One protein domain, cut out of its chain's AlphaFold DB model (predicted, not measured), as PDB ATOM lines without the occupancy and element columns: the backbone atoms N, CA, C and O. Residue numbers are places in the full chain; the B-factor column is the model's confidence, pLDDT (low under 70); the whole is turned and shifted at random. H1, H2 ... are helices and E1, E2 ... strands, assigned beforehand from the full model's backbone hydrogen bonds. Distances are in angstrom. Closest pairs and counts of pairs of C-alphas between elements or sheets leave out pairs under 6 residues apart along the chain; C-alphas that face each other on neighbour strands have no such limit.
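AT A GLANCE: This is residues 107 to 174 of the 174 residues of a protein of Secundilactobacillus pentosiphilus (UniProt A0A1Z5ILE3). Two helices, H1 and H2, run in opposite directions as a narrow V, meeting near the first residues of H1, and a small two-strand hairpin, E1 and E2, leads directly into H2. A long loop with no named element, residues 134 to 152, joins the two strands, and the last residues, 166 to 174, fold back after H2. The printed part has 68 residues, with two named helices and two named strands in the order H1, E1, E2, H2; the sheet has the order E1 - E2 and is antiparallel. Under half of the residues are in named elements, and by these the class is mostly helix. The whole is compact, with a radius of gyration of the C-alphas of 11.4 A and spans of 33 by 25 by 16 A.

HOW THE PARTS SIT: H1, residues 107 to 122, touches H2, residues 156 to 165, with residues 110 to 114 alone. Their closest C-alphas are those of Lys 110 and Met 163, 6.5 A apart. The two helices run opposite ways at a shallow tilt of 28 degrees, and their centres are 10.6 A apart. E1, residues 131 to 133, and E2, residues 153 to 155, are antiparallel neighbours and form a hairpin, with 145 degrees between their directions. Across this pair, N 132 and O 154 are 2.8 A apart and N 154 and O 132 are 3.0 A apart, both within hydrogen-bond range. The C-alphas of Glu 131 and Thr 155 face each other at 4.3 A. The closest C-alphas of E1 and H2 are those of Glu 131 and Val 156, 6.5 A apart. H1 and E2 are apart. In H2 every O i to N i+4 pair is within hydrogen-bond range; in H1 10 of 12 are.

IN THESE COORDINATES: H1 begins at C-alpha 107, at (3.758, 143.873, -0.394), and is 23.8 A long from first to last C-alpha. E1 measures 6.7 A from C-alpha 131 to C-alpha 133. E2 measures 7.0 A and begins at C-alpha 153, at (-15.498, 153.315, -7.649). H2 is 14.2 A long and ends at C-alpha 165, at (-6.452, 141.473, 3.622).

THE WHOLE: The two C-alphas farthest apart are those of Ala 123 and Gln 148, 33.0 A. The printed part has no cut and ends at Tyr 174, the chain's last residue. The link from H1 to E1 is short, with 8 residues; that from E1 to E2 is long, with 19; that from E2 to H2 is tight, with 0. The mean pLDDT of the printed part is 95.0, and no printed residue is under 70.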
ATOM      1  N   SER A 107       4.986 143.260  -0.905       96.12
ATOM      2  CA  SER A 107       3.758 143.873  -0.394       96.12
ATOM      3  C   SER A 107       3.853 144.465   1.019       96.12
ATOM      4  O   SER A 107       2.936 145.185   1.404       96.12
ATOM      5  N   VAL A 108       4.936 144.252   1.784       96.56
ATOM      6  CA  VAL A 108       5.110 144.891   3.110       96.56
ATOM      7  C   VAL A 108       5.119 146.420   2.994       96.56
ATOM      8  O   VAL A 108       4.713 147.110   3.927       96.56
ATOM      9  N   ILE A 109       5.485 146.965   1.824       96.75
ATOM     10  CA  ILE A 109       5.413 148.408   1.545       96.75
ATOM     11  C   ILE A 109       4.019 149.004   1.804       96.75
ATOM     12  O   ILE A 109       3.913 150.152   2.236       96.75
ATOM     13  N   LYS A 110       2.953 148.214   1.613       96.94
ATOM     14  CA  LYS A 110       1.557 148.649   1.772       96.94
ATOM     15  C   LYS A 110       1.259 149.115   3.200       96.94
ATOM     16  O   LYS A 110       0.454 150.019   3.375       96.94
ATOM     17  N   LEU A 111       1.983 148.617   4.209       97.75
ATOM     18  CA  LEU A 111       1.881 149.133   5.580       97.75
ATOM     19  C   LEU A 111       2.261 150.619   5.667       97.75
ATOM     20  O   LEU A 111       1.588 151.386   6.348       97.75
ATOM     21  N   PHE A 112       3.301 151.053   4.952       97.62
ATOM     22  CA  PHE A 112       3.745 152.452   4.961       97.62
ATOM     23  C   PHE A 112       2.799 153.367   4.173       97.62
ATOM     24  O   PHE A 112       2.562 154.509   4.579       97.62
ATOM     25  N   ILE A 113       2.206 152.850   3.093       97.81
ATOM     26  CA  ILE A 113       1.142 153.538   2.349       97.81
ATOM     27  C   ILE A 113      -0.063 153.756   3.273       97.81
ATOM     28  O   ILE A 113      -0.514 154.887   3.443       97.81
ATOM     29  N   MET A 114      -0.513 152.706   3.967       98.19
ATOM     30  CA  MET A 114      -1.625 152.791   4.919       98.19
ATOM     31  C   MET A 114      -1.332 153.747   6.081       98.19
ATOM     32  O   MET A 114      -2.196 154.541   6.442       98.19
ATOM     33  N   VAL A 115      -0.118 153.733   6.649       98.38
ATOM     34  CA  VAL A 115       0.285 154.708   7.683       98.38
ATOM     35  C   VAL A 115       0.127 156.140   7.172       98.38
ATOM     36  O   VAL A 115      -0.370 156.999   7.901       98.38
ATOM     37  N   THR A 116       0.513 156.403   5.925       98.25
ATOM     38  CA  THR A 116       0.362 157.727   5.312       98.25
ATOM     39  C   THR A 116      -1.112 158.086   5.120       98.25
ATOM     40  O   THR A 116      -1.523 159.167   5.545       98.25
ATOM     41  N   ALA A 117      -1.925 157.166   4.595       98.12
ATOM     42  CA  ALA A 117      -3.366 157.364   4.440       98.12
ATOM     43  C   ALA A 117      -4.049 157.673   5.784       98.12
ATOM     44  O   ALA A 117      -4.778 158.655   5.899       98.12
ATOM     45  N   PHE A 118      -3.747 156.919   6.846       98.62
ATOM     46  CA  PHE A 118      -4.305 157.181   8.177       98.62
ATOM     47  C   PHE A 118      -3.828 158.505   8.787       98.62
ATOM     48  O   PHE A 118      -4.590 159.146   9.513       98.62
ATOM     49  N   ARG A 119      -2.605 158.964   8.485       98.69
ATOM     50  CA  ARG A 119      -2.150 160.309   8.884       98.69
ATOM     51  C   ARG A 119      -2.942 161.403   8.171       98.69
ATOM     52  O   ARG A 119      -3.330 162.364   8.830       98.69
ATOM     53  N   GLN A 120      -3.218 161.242   6.878       98.62
ATOM     54  CA  GLN A 120      -4.051 162.178   6.115       98.62
ATOM     55  C   GLN A 120      -5.506 162.171   6.600       98.62
ATOM     56  O   GLN A 120      -6.094 163.237   6.760       98.62
ATOM     57  N   ILE A 121      -6.054 160.996   6.935       98.62
ATOM     58  CA  ILE A 121      -7.389 160.871   7.540       98.62
ATOM     59  C   ILE A 121      -7.454 161.624   8.867       98.62
ATOM     60  O   ILE A 121      -8.354 162.431   9.085       98.62
ATOM     61  N   LYS A 122      -6.461 161.427   9.740       98.56
ATOM     62  CA  LYS A 122      -6.374 162.158  11.011       98.56
ATOM     63  C   LYS A 122      -6.262 163.675  10.808       98.56
ATOM     64  O   LYS A 122      -6.763 164.430  11.633       98.56
ATOM     65  N   ALA A 123      -5.601 164.113   9.739       98.62
ATOM     66  CA  ALA A 123      -5.467 165.523   9.385       98.62
ATOM     67  C   ALA A 123      -6.710 166.108   8.680       98.62
ATOM     68  O   ALA A 123      -6.694 167.283   8.326       98.62
ATOM     69  N   GLY A 124      -7.761 165.310   8.444       98.25
ATOM     70  CA  GLY A 124      -8.962 165.740   7.720       98.25
ATOM     71  C   GLY A 124      -8.760 165.926   6.212       98.25
ATOM     72  O   GLY A 124      -9.617 166.501   5.552       98.25
ATOM     73  N   GLN A 125      -7.639 165.453   5.658       98.44
ATOM     74  CA  GLN A 125      -7.288 165.587   4.236       98.44
ATOM     75  C   GLN A 125      -7.832 164.442   3.372       98.44
ATOM     76  O   GLN A 125      -7.880 164.556   2.152       98.44
ATOM     77  N   LEU A 126      -8.210 163.334   4.005       98.12
ATOM     78  CA  LEU A 126      -8.755 162.145   3.365       98.12
ATOM     79  C   LEU A 126      -9.908 161.622   4.227       98.12
ATOM     80  O   LEU A 126      -9.830 161.658   5.453       98.12
ATOM     81  N   SER A 127     -10.974 161.115   3.614       98.56
ATOM     82  CA  SER A 127     -12.069 160.466   4.346       98.56
ATOM     83  C   SER A 127     -12.119 158.981   4.024       98.56
ATOM     84  O   SER A 127     -11.969 158.588   2.872       98.56
ATOM     85  N   LEU A 128     -12.395 158.144   5.026       98.50
ATOM     86  CA  LEU A 128     -12.609 156.707   4.816       98.50
ATOM     87  C   LEU A 128     -13.771 156.417   3.859       98.50
ATOM     88  O   LEU A 128     -13.726 155.418   3.145       98.50
ATOM     89  N   ASN A 129     -14.774 157.297   3.835       98.50
ATOM     90  CA  ASN A 129     -15.962 157.180   2.989       98.50
ATOM     91  C   ASN A 129     -15.803 157.908   1.647       98.50
ATOM     92  O   ASN A 129     -16.748 157.957   0.868       98.50
ATOM     93  N   GLN A 130     -14.643 158.519   1.386       98.38
ATOM     94  CA  GLN A 130     -14.377 159.148   0.100       98.38
ATOM     95  C   GLN A 130     -14.348 158.075  -0.987       98.38
ATOM     96  O   GLN A 130     -13.579 157.120  -0.885       98.38
ATOM     97  N   GLU A 131     -15.174 158.249  -2.013       98.19
ATOM     98  CA  GLU A 131     -15.168 157.403  -3.204       98.19
ATOM     99  C   GLU A 131     -13.985 157.762  -4.102       98.19
ATOM    100  O   GLU A 131     -13.726 158.934  -4.391       98.19
ATOM    101  N   VAL A 132     -13.270 156.738  -4.558       97.38
ATOM    102  CA  VAL A 132     -12.127 156.852  -5.461       97.38
ATOM    103  C   VAL A 132     -12.434 156.066  -6.725       97.38
ATOM    104  O   VAL A 132     -12.873 154.917  -6.675       97.38
ATOM    105  N   ARG A 133     -12.219 156.689  -7.885       97.06
ATOM    106  CA  ARG A 133     -12.418 156.035  -9.181       97.06
ATOM    107  C   ARG A 133     -11.351 154.960  -9.384       97.06
ATOM    108  O   ARG A 133     -10.170 155.247  -9.247       97.06
ATOM    109  N   VAL A 134     -11.776 153.764  -9.793       95.75
ATOM    110  CA  VAL A 134     -10.903 152.604 -10.047       95.75
ATOM    111  C   VAL A 134     -11.063 152.082 -11.483       95.75
ATOM    112  O   VAL A 134     -11.713 151.051 -11.711       95.75
ATOM    113  N   PRO A 135     -10.539 152.793 -12.502       93.00
ATOM    114  CA  PRO A 135     -10.674 152.394 -13.896       93.00
ATOM    115  C   PRO A 135     -10.110 150.996 -14.133       93.00
ATOM    116  O   PRO A 135      -9.071 150.626 -13.600       93.00
ATOM    117  N   LYS A 136     -10.768 150.211 -14.990       91.62
ATOM    118  CA  LYS A 136     -10.298 148.860 -15.329       91.62
ATOM    119  C   LYS A 136      -8.884 148.857 -15.933       91.62
ATOM    120  O   LYS A 136      -8.160 147.890 -15.739       91.62
ATOM    121  N   ALA A 137      -8.508 149.928 -16.635       91.31
ATOM    122  CA  ALA A 137      -7.202 150.081 -17.274       91.31
ATOM    123  C   ALA A 137      -6.035 150.218 -16.280       91.31
ATOM    124  O   ALA A 137      -4.930 149.793 -16.599       91.31
ATOM    125  N   ASP A 138      -6.289 150.740 -15.078       90.12
ATOM    126  CA  ASP A 138      -5.249 150.991 -14.068       90.12
ATOM    127  C   ASP A 138      -5.030 149.772 -13.158       90.12
ATOM    128  O   ASP A 138      -4.226 149.788 -12.228       90.12
ATOM    129  N   ARG A 139      -5.766 148.683 -13.405       92.12
ATOM    130  CA  ARG A 139      -5.696 147.473 -12.591       92.12
ATOM    131  C   ARG A 139      -4.562 146.584 -13.042       92.12
ATOM    132  O   ARG A 139      -4.447 146.214 -14.208       92.12
ATOM    133  N   VAL A 140      -3.772 146.170 -12.069       91.31
ATOM    134  CA  VAL A 140      -2.648 145.261 -12.237       91.31
ATOM    135  C   VAL A 140      -3.010 143.864 -11.739       91.31
ATOM    136  O   VAL A 140      -3.756 143.694 -10.772       91.31
ATOM    137  N   GLY A 141      -2.474 142.848 -12.416       85.06
ATOM    138  CA  GLY A 141      -2.647 141.446 -12.039       85.06
ATOM    139  C   GLY A 141      -1.794 141.012 -10.837       85.06
ATOM    140  O   GLY A 141      -1.149 141.811 -10.153       85.06
ATOM    141  N   GLY A 142      -1.761 139.701 -10.595       83.88
ATOM    142  CA  GLY A 142      -1.052 139.088  -9.469       83.88
ATOM    143  C   GLY A 142      -2.000 138.749  -8.321       83.88
ATOM    144  O   GLY A 142      -3.047 138.154  -8.548       83.88
ATOM    145  N   THR A 143      -1.619 139.090  -7.090       76.19
ATOM    146  CA  THR A 143      -2.448 138.882  -5.895       76.19
ATOM    147  C   THR A 143      -3.465 140.008  -5.730       76.19
ATOM    148  O   THR A 143      -3.135 141.177  -5.941       76.19
ATOM    149  N   GLY A 144      -4.679 139.664  -5.308       81.62
ATOM    150  CA  GLY A 144      -5.770 140.617  -5.127       81.62
ATOM    151  C   GLY A 144      -7.049 140.179  -5.825       81.62
ATOM    152  O   GLY A 144      -7.052 139.233  -6.610       81.62
ATOM    153  N   GLU A 145      -8.134 140.879  -5.524       89.00
ATOM    154  CA  GLU A 145      -9.468 140.599  -6.068       89.00
ATOM    155  C   GLU A 145      -9.901 141.708  -7.046       89.00
ATOM    156  O   GLU A 145     -10.608 141.433  -8.018       89.00
ATOM    157  N   LEU A 146      -9.381 142.937  -6.896       91.38
ATOM    158  CA  LEU A 146      -9.825 144.114  -7.649       91.38
ATOM    159  C   LEU A 146      -9.629 143.974  -9.164       91.38
ATOM    160  O   LEU A 146     -10.429 144.486  -9.951       91.38
ATOM    161  N   ALA A 147      -8.597 143.239  -9.588       88.62
ATOM    162  CA  ALA A 147      -8.326 142.962 -10.999       88.62
ATOM    163  C   ALA A 147      -9.498 142.259 -11.714       88.62
ATOM    164  O   ALA A 147      -9.655 142.432 -12.923       88.62
ATOM    165  N   GLN A 148     -10.320 141.504 -10.978       87.88
ATOM    166  CA  GLN A 148     -11.450 140.734 -11.513       87.88
ATOM    167  C   GLN A 148     -12.819 141.315 -11.135       87.88
ATOM    168  O   GLN A 148     -13.839 140.886 -11.674       87.88
ATOM    169  N   GLU A 149     -12.876 142.294 -10.230       88.56
ATOM    170  CA  GLU A 149     -14.143 142.885  -9.800       88.56
ATOM    171  C   GLU A 149     -14.769 143.777 -10.884       88.56
ATOM    172  O   GLU A 149     -14.088 144.530 -11.577       88.56
ATOM    173  N   ASN A 150     -16.096 143.772 -11.006       90.50
ATOM    174  CA  ASN A 150     -16.813 144.692 -11.894       90.50
ATOM    175  C   ASN A 150     -17.296 145.943 -11.141       90.50
ATOM    176  O   ASN A 150     -18.492 146.184 -11.007       90.50
ATOM    177  N   VAL A 151     -16.348 146.720 -10.618       94.00
ATOM    178  CA  VAL A 151     -16.586 147.987  -9.903       94.00
ATOM    179  C   VAL A 151     -16.004 149.161 -10.689       94.00
ATOM    180  O   VAL A 151     -15.155 148.957 -11.548       94.00
ATOM    181  N   SER A 152     -16.436 150.392 -10.437       94.25
ATOM    182  CA  SER A 152     -15.856 151.601 -11.061       94.25
ATOM    183  C   SER A 152     -15.395 152.639 -10.040       94.25
ATOM    184  O   SER A 152     -14.595 153.517 -10.374       94.25
ATOM    185  N   GLN A 153     -15.870 152.513  -8.803       97.12
ATOM    186  CA  GLN A 153     -15.498 153.315  -7.649       97.12
ATOM    187  C   GLN A 153     -15.417 152.413  -6.423       97.12
ATOM    188  O   GLN A 153     -16.121 151.401  -6.358       97.12
ATOM    189  N   LEU A 154     -14.539 152.767  -5.493       97.75
ATOM    190  CA  LEU A 154     -14.445 152.157  -4.177       97.75
ATOM    191  C   LEU A 154     -14.131 153.236  -3.147       97.75
ATOM    192  O   LEU A 154     -13.340 154.145  -3.406       97.75
ATOM    193  N   THR A 155     -14.656 153.067  -1.937       98.44
ATOM    194  CA  THR A 155     -14.251 153.905  -0.812       98.44
ATOM    195  C   THR A 155     -12.779 153.694  -0.459       98.44
ATOM    196  O   THR A 155     -12.245 152.583  -0.571       98.44
ATOM    197  N   VAL A 156     -12.133 154.735   0.076       98.44
ATOM    198  CA  VAL A 156     -10.789 154.641   0.678       98.44
ATOM    199  C   VAL A 156     -10.714 153.484   1.681       98.44
ATOM    200  O   VAL A 156      -9.754 152.715   1.671       98.44
ATOM    201  N   SER A 157     -11.743 153.298   2.514       98.44
ATOM    202  CA  SER A 157     -11.819 152.180   3.464       98.44
ATOM    203  C   SER A 157     -11.719 150.809   2.780       98.44
ATOM    204  O   SER A 157     -10.963 149.931   3.220       98.44
ATOM    205  N   LYS A 158     -12.432 150.618   1.663       97.94
ATOM    206  CA  LYS A 158     -12.402 149.364   0.900       97.94
ATOM    207  C   LYS A 158     -11.054 149.157   0.208       97.94
ATOM    208  O   LYS A 158     -10.536 148.042   0.267       97.94
ATOM    209  N   LEU A 159     -10.446 150.208  -0.347       97.62
ATOM    210  CA  LEU A 159      -9.090 150.143  -0.910       97.62
ATOM    211  C   LEU A 159      -8.058 149.722   0.148       97.62
ATOM    212  O   LEU A 159      -7.341 148.742  -0.051       97.62
ATOM    213  N   LEU A 160      -8.039 150.377   1.314       98.00
ATOM    214  CA  LEU A 160      -7.137 150.026   2.423       98.00
ATOM    215  C   LEU A 160      -7.363 148.587   2.917       98.00
ATOM    216  O   LEU A 160      -6.406 147.876   3.233       98.00
ATOM    217  N   THR A 161      -8.617 148.131   2.942       97.62
ATOM    218  CA  THR A 161      -8.966 146.749   3.306       97.62
ATOM    219  C   THR A 161      -8.398 145.744   2.304       97.62
ATOM    220  O   THR A 161      -7.791 144.751   2.709       97.62
ATOM    221  N   LEU A 162      -8.545 146.004   1.001       96.44
ATOM    222  CA  LEU A 162      -7.995 145.152  -0.058       96.44
ATOM    223  C   LEU A 162      -6.459 145.078   0.013       96.44
ATOM    224  O   LEU A 162      -5.893 143.989  -0.129       96.44
ATOM    225  N   MET A 163      -5.784 146.199   0.315       95.88
ATOM    226  CA  MET A 163      -4.323 146.232   0.474       95.88
ATOM    227  C   MET A 163      -3.823 145.274   1.558       95.88
ATOM    228  O   MET A 163      -2.807 144.611   1.352       95.88
ATOM    229  N   ILE A 164      -4.502 145.201   2.709       95.94
ATOM    230  CA  ILE A 164      -4.010 144.426   3.857       95.94
ATOM    231  C   ILE A 164      -4.536 142.995   3.888       95.94
ATOM    232  O   ILE A 164      -3.791 142.076   4.221       95.94
ATOM    233  N   ARG A 165      -5.805 142.785   3.522       95.31
ATOM    234  CA  ARG A 165      -6.452 141.473   3.622       95.31
ATOM    235  C   ARG A 165      -6.043 140.546   2.485       95.31
ATOM    236  O   ARG A 165      -5.784 139.372   2.713       95.31
ATOM    237  N   ASN A 166      -5.982 141.086   1.273       94.50
ATOM    238  CA  ASN A 166      -5.763 140.311   0.054       94.50
ATOM    239  C   ASN A 166      -4.422 140.631  -0.612       94.50
ATOM    240  O   ASN A 166      -4.098 140.069  -1.657       94.50
ATOM    241  N   SER A 167      -3.632 141.526  -0.010       95.88
ATOM    242  CA  SER A 167      -2.409 142.039  -0.618       95.88
ATOM    243  C   SER A 167      -2.654 142.596  -2.021       95.88
ATOM    244  O   SER A 167      -1.793 142.455  -2.890       95.88
ATOM    245  N   ASP A 168      -3.819 143.212  -2.248       96.25
ATOM    246  CA  ASP A 168      -4.222 143.651  -3.580       96.25
ATOM    247  C   ASP A 168      -3.173 144.594  -4.181       96.25
ATOM    248  O   ASP A 168      -2.639 145.477  -3.499       96.25
ATOM    249  N   ASN A 169      -2.803 144.339  -5.433       94.94
ATOM    250  CA  ASN A 169      -1.750 145.080  -6.122       94.94
ATOM    251  C   ASN A 169      -2.253 146.354  -6.799       94.94
ATOM    252  O   ASN A 169      -1.451 147.260  -7.011       94.94
ATOM    253  N   SER A 170      -3.546 146.424  -7.114       95.19
ATOM    254  CA  SER A 170      -4.161 147.597  -7.733       95.19
ATOM    255  C   SER A 170      -4.565 148.619  -6.680       95.19
ATOM    256  O   SER A 170      -4.406 149.808  -6.893       95.19
ATOM    257  N   ALA A 171      -5.047 148.180  -5.514       96.06
ATOM    258  CA  ALA A 171      -5.521 149.102  -4.484       96.06
ATOM    259  C   ALA A 171      -4.532 150.241  -4.119       96.06
ATOM    260  O   ALA A 171      -4.995 151.369  -4.001       96.06
ATOM    261  N   PRO A 172      -3.207 150.017  -3.971       94.44
ATOM    262  CA  PRO A 172      -2.257 151.079  -3.618       94.44
ATOM    263  C   PRO A 172      -1.974 152.121  -4.705       94.44
ATOM    264  O   PRO A 172      -1.232 153.060  -4.428       94.44
ATOM    265  N   THR A 173      -2.464 151.938  -5.934       92.56
ATOM    266  CA  THR A 173      -2.237 152.890  -7.037       92.56
ATOM    267  C   THR A 173      -3.290 153.997  -7.099       92.56
ATOM    268  O   THR A 173      -3.184 154.869  -7.958       92.56
ATOM    269  N   TYR A 174      -4.293 153.940  -6.218       90.88
ATOM    270  CA  TYR A 174      -5.402 154.887  -6.089       90.88
ATOM    271  C   TYR A 174      -5.304 155.646  -4.764       90.88
ATOM    272  O   TYR A 174      -5.632 156.851  -4.766       90.88
TER     273      TYR A 174